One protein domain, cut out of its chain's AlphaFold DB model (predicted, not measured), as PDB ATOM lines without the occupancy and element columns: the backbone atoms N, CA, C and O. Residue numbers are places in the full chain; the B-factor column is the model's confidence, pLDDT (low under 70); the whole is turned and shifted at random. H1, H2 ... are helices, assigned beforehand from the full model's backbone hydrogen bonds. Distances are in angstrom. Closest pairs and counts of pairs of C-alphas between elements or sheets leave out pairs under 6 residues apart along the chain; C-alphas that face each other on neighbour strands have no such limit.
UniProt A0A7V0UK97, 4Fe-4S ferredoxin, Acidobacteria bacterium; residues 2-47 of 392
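What this domain is: This is residues 2 to 47 of the 392 residues of the protein "4Fe-4S ferredoxin" of Acidobacteria bacterium (UniProt A0A7V0UK97). Two helices, H1 and H3, make an open V whose arms come near each other at their last residues, and the unnamed stretch of residues 14 to 22 runs back alongside H3 to the short helix H2 at the other end of H3. Residues 2 to 10 of H1 stick out free from this body. The printed part has 46 residues with three named helices, in the order H1, H2, H3, and no named strand; its class is all helix. It is only just loose, close to compact, with a radius of gyration of the C-alphas of 11.5 A, and its outline is flat, 32 by 26 by 14 A.

Where its parts are: H1 is residues 2 to 13, 16.5 A from first to last C-alpha, and begins at C-alpha 2 at (123.017, 213.922, 262.959). H2 is residues 23 to 26. H3, the longest helix, is residues 31 to 45 and measures 21.1 A, from C-alpha 31 at (135.320, 211.061, 283.810) to C-alpha 45 at (143.463, 215.486, 264.895).

How they stand to each other: H1 and H3 are close but not clearly touching; their closest C-alphas, those of Ala 12 and Gly 45, are 6.8 A apart. They run the same way at a steep tilt of 44 degrees. H1 and H2 are apart. H2 and H3 touch only at the corner by their link, H3 with residues 31 to 35 alone; their closest C-alphas, those of Ala 25 and Gly 31, are 6.2 A apart. In H1 and H3 every O i to N i+4 pair is within hydrogen-bond range; H2, with four residues, is too short for such a pair.

The domain as a whole: The C-alphas farthest apart, those of Glu 13 and Thr 29, are 32.2 A apart. The printed part has no cut. The link from H1 to H2 is short, with 9 residues, and that from H2 to H3 is tight, with 4. The mean pLDDT of the printed part is 88.8, and residue 46 is under 70.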
ATOM      1  N   ALA A   2     122.569 213.158 264.140       95.38
ATOM      2  CA  ALA A   2     123.017 213.922 262.959       95.38
ATOM      3  C   ALA A   2     124.077 215.000 263.271       95.38
ATOM      4  O   ALA A   2     125.106 215.049 262.604       95.38
ATOM      5  N   ARG A   3     123.874 215.794 264.335       95.44
ATOM      6  CA  ARG A   3     124.844 216.807 264.796       95.44
ATOM      7  C   ARG A   3     126.217 216.203 265.109       95.44
ATOM      8  O   ARG A   3     127.214 216.734 264.648       95.44
ATOM      9  N   ILE A   4     126.259 215.073 265.821       94.19
ATOM     10  CA  ILE A   4     127.509 214.373 266.169       94.19
ATOM     11  C   ILE A   4     128.246 213.923 264.904       94.19
ATOM     12  O   ILE A   4     129.436 214.171 264.772       94.19
ATOM     13  N   ARG A   5     127.540 213.316 263.937       95.94
ATOM     14  CA  ARG A   5     128.153 212.899 262.662       95.94
ATOM     15  C   ARG A   5     128.705 214.078 261.866       95.94
ATOM     16  O   ARG A   5     129.751 213.934 261.247       95.94
ATOM     17  N   ARG A   6     128.004 215.216 261.868       96.44
ATOM     18  CA  ARG A   6     128.472 216.436 261.208       96.44
ATOM     19  C   ARG A   6     129.745 216.964 261.874       96.44
ATOM     20  O   ARG A   6     130.741 217.112 261.186       96.44
ATOM     21  N   LEU A   7     129.734 217.132 263.200       93.81
ATOM     22  CA  LEU A   7     130.904 217.585 263.964       93.81
ATOM     23  C   LEU A   7     132.104 216.646 263.792       93.81
ATOM     24  O   LEU A   7     133.221 217.114 263.632       93.81
ATOM     25  N   ALA A   8     131.884 215.328 263.763       92.12
ATOM     26  CA  ALA A   8     132.952 214.357 263.532       92.12
ATOM     27  C   ALA A   8     133.575 214.482 262.130       92.12
ATOM     28  O   ALA A   8     134.785 214.336 261.988       92.12
ATOM     29  N   ARG A   9     132.766 214.763 261.096       93.06
ATOM     30  CA  ARG A   9     133.269 215.045 259.741       93.06
ATOM     31  C   ARG A   9     134.032 216.361 259.700       93.06
ATOM     32  O   ARG A   9     135.162 216.370 259.239       93.06
ATOM     33  N   GLU A  10     133.459 217.428 260.255       92.25
ATOM     34  CA  GLU A  10     134.106 218.742 260.333       92.25
ATOM     35  C   GLU A  10     135.465 218.649 261.049       92.25
ATOM     36  O   GLU A  10     136.455 219.153 260.525       92.25
ATOM     37  N   PHE A  11     135.534 217.930 262.177       90.25
ATOM     38  CA  PHE A  11     136.767 217.684 262.932       90.25
ATOM     39  C   PHE A  11     137.812 216.890 262.133       90.25
ATOM     40  O   PHE A  11     139.008 217.127 262.265       90.25
ATOM     41  N   ALA A  12     137.379 215.932 261.310       89.38
ATOM     42  CA  ALA A  12     138.282 215.128 260.488       89.38
ATOM     43  C   ALA A  12     138.779 215.879 259.239       89.38
ATOM     44  O   ALA A  12     139.911 215.658 258.808       89.38
ATOM     45  N   GLU A  13     137.937 216.733 258.654       91.44
ATOM     46  CA  GLU A  13     138.197 217.446 257.397       91.44
ATOM     47  C   GLU A  13     139.015 218.734 257.593       91.44
ATOM     48  O   GLU A  13     139.751 219.125 256.688       91.44
ATOM     49  N   HIS A  14     138.939 219.378 258.763       86.75
ATOM     50  CA  HIS A  14     139.647 220.629 259.050       86.75
ATOM     51  C   HIS A  14     140.805 220.373 260.016       86.75
ATOM     52  O   HIS A  14     140.593 219.873 261.116       86.75
ATOM     53  N   ARG A  15     142.040 220.723 259.633       81.25
ATOM     54  CA  ARG A  15     143.218 220.625 260.511       81.25
ATOM     55  C   ARG A  15     143.977 221.957 260.573       81.25
ATOM     56  O   ARG A  15     144.151 222.571 259.520       81.25
ATOM     57  N   PRO A  16     144.456 222.376 261.760       83.19
ATOM     58  CA  PRO A  16     144.325 221.695 263.056       83.19
ATOM     59  C   PRO A  16     142.898 221.807 263.636       83.19
ATOM     60  O   PRO A  16     142.287 222.871 263.578       83.19
ATOM     61  N   ALA A  17     142.364 220.715 264.196       85.62
ATOM     62  CA  ALA A  17     141.089 220.700 264.924       85.62
ATOM     63  C   ALA A  17     141.294 220.190 266.349       85.62
ATOM     64  O   ALA A  17     141.890 219.132 266.545       85.62
ATOM     65  N   MET A  18     140.789 220.932 267.333       87.44
ATOM     66  CA  MET A  18     140.992 220.667 268.756       87.44
ATOM     67  C   MET A  18     139.665 220.374 269.454       87.44
ATOM     68  O   MET A  18     138.643 220.999 269.174       87.44
ATOM     69  N   ALA A  19     139.688 219.409 270.365       89.81
ATOM     70  CA  ALA A  19     138.589 219.063 271.248       89.81
ATOM     71  C   ALA A  19     138.965 219.410 272.691       89.81
ATOM     72  O   ALA A  19     140.030 219.027 273.174       89.81
ATOM     73  N   PHE A  20     138.066 220.102 273.387       88.44
ATOM     74  CA  PHE A  20     138.227 220.449 274.795       88.44
ATOM     75  C   PHE A  20     137.333 219.578 275.665       88.44
ATOM     76  O   PHE A  20     136.221 219.215 275.273       88.44
ATOM     77  N   ILE A  21     137.810 219.289 276.870       90.44
ATOM     78  CA  ILE A  21     137.029 218.645 277.917       90.44
ATOM     79  C   ILE A  21     137.243 219.373 279.238       90.44
ATOM     80  O   ILE A  21     138.347 219.815 279.537       90.44
ATOM     81  N   GLY A  22     136.175 219.503 280.017       87.50
ATOM     82  CA  GLY A  22     136.198 220.132 281.328       87.50
ATOM     83  C   GLY A  22     134.841 220.043 282.018       87.50
ATOM     84  O   GLY A  22     133.862 219.559 281.438       87.50
ATOM     85  N   GLY A  23     134.787 220.518 283.261       86.94
ATOM     86  CA  GLY A  23     133.553 220.623 284.041       86.94
ATOM     87  C   GLY A  23     132.822 219.287 284.201       86.94
ATOM     88  O   GLY A  23     133.434 218.262 284.498       86.94
ATOM     89  N   ALA A  24     131.506 219.307 283.978       86.94
ATOM     90  CA  ALA A  24     130.609 218.180 284.243       86.94
ATOM     91  C   ALA A  24     130.997 216.887 283.509       86.94
ATOM     92  O   ALA A  24     130.811 215.801 284.043       86.94
ATOM     93  N   ALA A  25     131.602 216.981 282.321       90.69
ATOM     94  CA  ALA A  25     132.043 215.799 281.580       90.69
ATOM     95  C   ALA A  25     133.114 214.989 282.337       90.69
ATOM     96  O   ALA A  25     133.182 213.775 282.180       90.69
ATOM     97  N   LEU A  26     133.925 215.636 283.178       91.88
ATOM     98  CA  LEU A  26     134.920 214.972 284.031       91.88
ATOM     99  C   LEU A  26     134.362 214.594 285.410       91.88
ATOM    100  O   LEU A  26     135.015 213.887 286.165       91.88
ATOM    101  N   ALA A  27     133.150 215.042 285.732       91.56
ATOM    102  CA  ALA A  27     132.543 214.964 287.055       91.56
ATOM    103  C   ALA A  27     131.679 213.720 287.291       91.56
ATOM    104  O   ALA A  27     130.805 213.712 288.162       91.56
ATOM    105  N   HIS A  28     131.895 212.679 286.497       93.94
ATOM    106  CA  HIS A  28     131.191 211.406 286.581       93.94
ATOM    107  C   HIS A  28     132.170 210.289 286.938       93.94
ATOM    108  O   HIS A  28     133.384 210.447 286.813       93.94
ATOM    109  N   THR A  29     131.650 209.125 287.326       94.00
ATOM    110  CA  THR A  29     132.488 207.958 287.647       94.00
ATOM    111  C   THR A  29     133.277 207.427 286.448       94.00
ATOM    112  O   THR A  29     134.216 206.666 286.631       94.00
ATOM    113  N   ASN A  30     132.938 207.847 285.224       94.06
ATOM    114  CA  ASN A  30     133.675 207.556 283.996       94.06
ATOM    115  C   ASN A  30     134.416 208.789 283.429       94.06
ATOM    116  O   ASN A  30     134.764 208.817 282.247       94.06
ATOM    117  N   GLY A  31     134.667 209.821 284.245       92.19
ATOM    118  CA  GLY A  31     135.320 211.061 283.810       92.19
ATOM    119  C   GLY A  31     136.702 210.841 283.182       92.19
ATOM    120  O   GLY A  31     137.030 211.470 282.174       92.19
ATOM    121  N   MET A  32     137.476 209.884 283.703       89.50
ATOM    122  CA  MET A  32     138.786 209.514 283.156       89.50
ATOM    123  C   MET A  32     138.680 208.932 281.741       89.50
ATOM    124  O   MET A  32     139.458 209.297 280.858       89.50
ATOM    125  N   PHE A  33     137.653 208.119 281.465       92.12
ATOM    126  CA  PHE A  33     137.375 207.658 280.103       92.12
ATOM    127  C   PHE A  33     137.134 208.841 279.154       92.12
ATOM    128  O   PHE A  33     137.716 208.875 278.067       92.12
ATOM    129  N   HIS A  34     136.324 209.828 279.554       92.88
ATOM    130  CA  HIS A  34     136.078 211.003 278.716       92.88
ATOM    131  C   HIS A  34     137.369 211.799 278.453       92.88
ATOM    132  O   HIS A  34     137.617 212.189 277.310       92.88
ATOM    133  N   ALA A  35     138.214 211.993 279.473       90.19
ATOM    134  CA  ALA A  35     139.502 212.677 279.334       90.19
ATOM    135  C   ALA A  35     140.426 211.958 278.343       90.19
ATOM    136  O   ALA A  35     140.956 212.575 277.416       90.19
ATOM    137  N   LEU A  36     140.575 210.639 278.494       89.62
ATOM    138  CA  LEU A  36     141.386 209.814 277.601       89.62
ATOM    139  C   LEU A  36     140.843 209.812 276.168       89.62
ATOM    140  O   LEU A  36     141.623 209.907 275.223       89.62
ATOM    141  N   ALA A  37     139.521 209.745 275.989       90.62
ATOM    142  CA  ALA A  37     138.890 209.773 274.673       90.62
ATOM    143  C   ALA A  37     139.134 211.107 273.945       90.62
ATOM    144  O   ALA A  37     139.461 211.109 272.756       90.62
ATOM    145  N   VAL A  38     139.027 212.235 274.652       90.62
ATOM    146  CA  VAL A  38     139.300 213.565 274.083       90.62
ATOM    147  C   VAL A  38     140.789 213.745 273.791       90.62
ATOM    148  O   VAL A  38     141.146 214.198 272.705       90.62
ATOM    149  N   ASN A  39     141.673 213.308 274.687       86.31
ATOM    150  CA  ASN A  39     143.116 213.344 274.439       86.31
ATOM    151  C   ASN A  39     143.522 212.471 273.242       86.31
ATOM    152  O   ASN A  39     144.334 212.898 272.423       86.31
ATOM    153  N   ALA A  40     142.914 211.292 273.079       86.38
ATOM    154  CA  ALA A  40     143.115 210.449 271.903       86.38
ATOM    155  C   ALA A  40     142.622 211.132 270.617       86.38
ATOM    156  O   ALA A  40     143.297 211.076 269.591       86.38
ATOM    157  N   LEU A  41     141.478 211.825 270.668       87.44
ATOM    158  CA  LEU A  41     140.957 212.586 269.533       87.44
ATOM    159  C   LEU A  41     141.918 213.712 269.113       87.44
ATOM    160  O   LEU A  41     142.181 213.885 267.924       87.44
ATOM    161  N   ASN A  42     142.497 214.427 270.078       87.00
ATOM    162  CA  ASN A  42     143.487 215.473 269.814       87.00
ATOM    163  C   ASN A  42     144.808 214.916 269.269       87.00
ATOM    164  O   ASN A  42     145.367 215.483 268.329       87.00
ATOM    165  N   ALA A  43     145.260 213.766 269.781       81.69
ATOM    166  CA  ALA A  43     146.429 213.069 269.253       81.69
ATOM    167  C   ALA A  43     146.250 212.633 267.783       81.69
ATOM    168  O   ALA A  43     147.222 212.612 267.032       81.69
ATOM    169  N   LEU A  44     145.018 212.323 267.357       81.12
ATOM    170  CA  LEU A  44     144.685 211.982 265.965       81.12
ATOM    171  C   LEU A  44     144.445 213.210 265.063       81.12
ATOM    172  O   LEU A  44     144.625 213.114 263.846       81.12
ATOM    173  N   GLY A  45     143.966 214.323 265.632       75.62
ATOM    174  CA  GLY A  45     143.463 215.486 264.895       75.62
ATOM    175  C   GLY A  45     144.469 216.623 264.710       75.62
ATOM    176  O   GLY A  45     144.832 216.945 263.578       75.62
ATOM    177  N   SER A  46     144.875 217.263 265.809       69.75
ATOM    178  CA  SER A  46     145.633 218.528 265.821       69.75
ATOM    179  C   SER A  46     147.108 218.387 266.205       69.75
ATOM    180  O   SER A  46     147.851 219.352 266.056       69.75
ATOM    181  N   GLY A  47     147.544 217.196 266.630       70.38
ATOM    182  CA  GLY A  47     148.918 216.945 267.066       70.38
ATOM    183  C   GLY A  47     149.171 217.450 268.489       70.38
ATOM    184  O   GLY A  47     148.714 218.519 268.893       70.38
TER     185      GLY A  47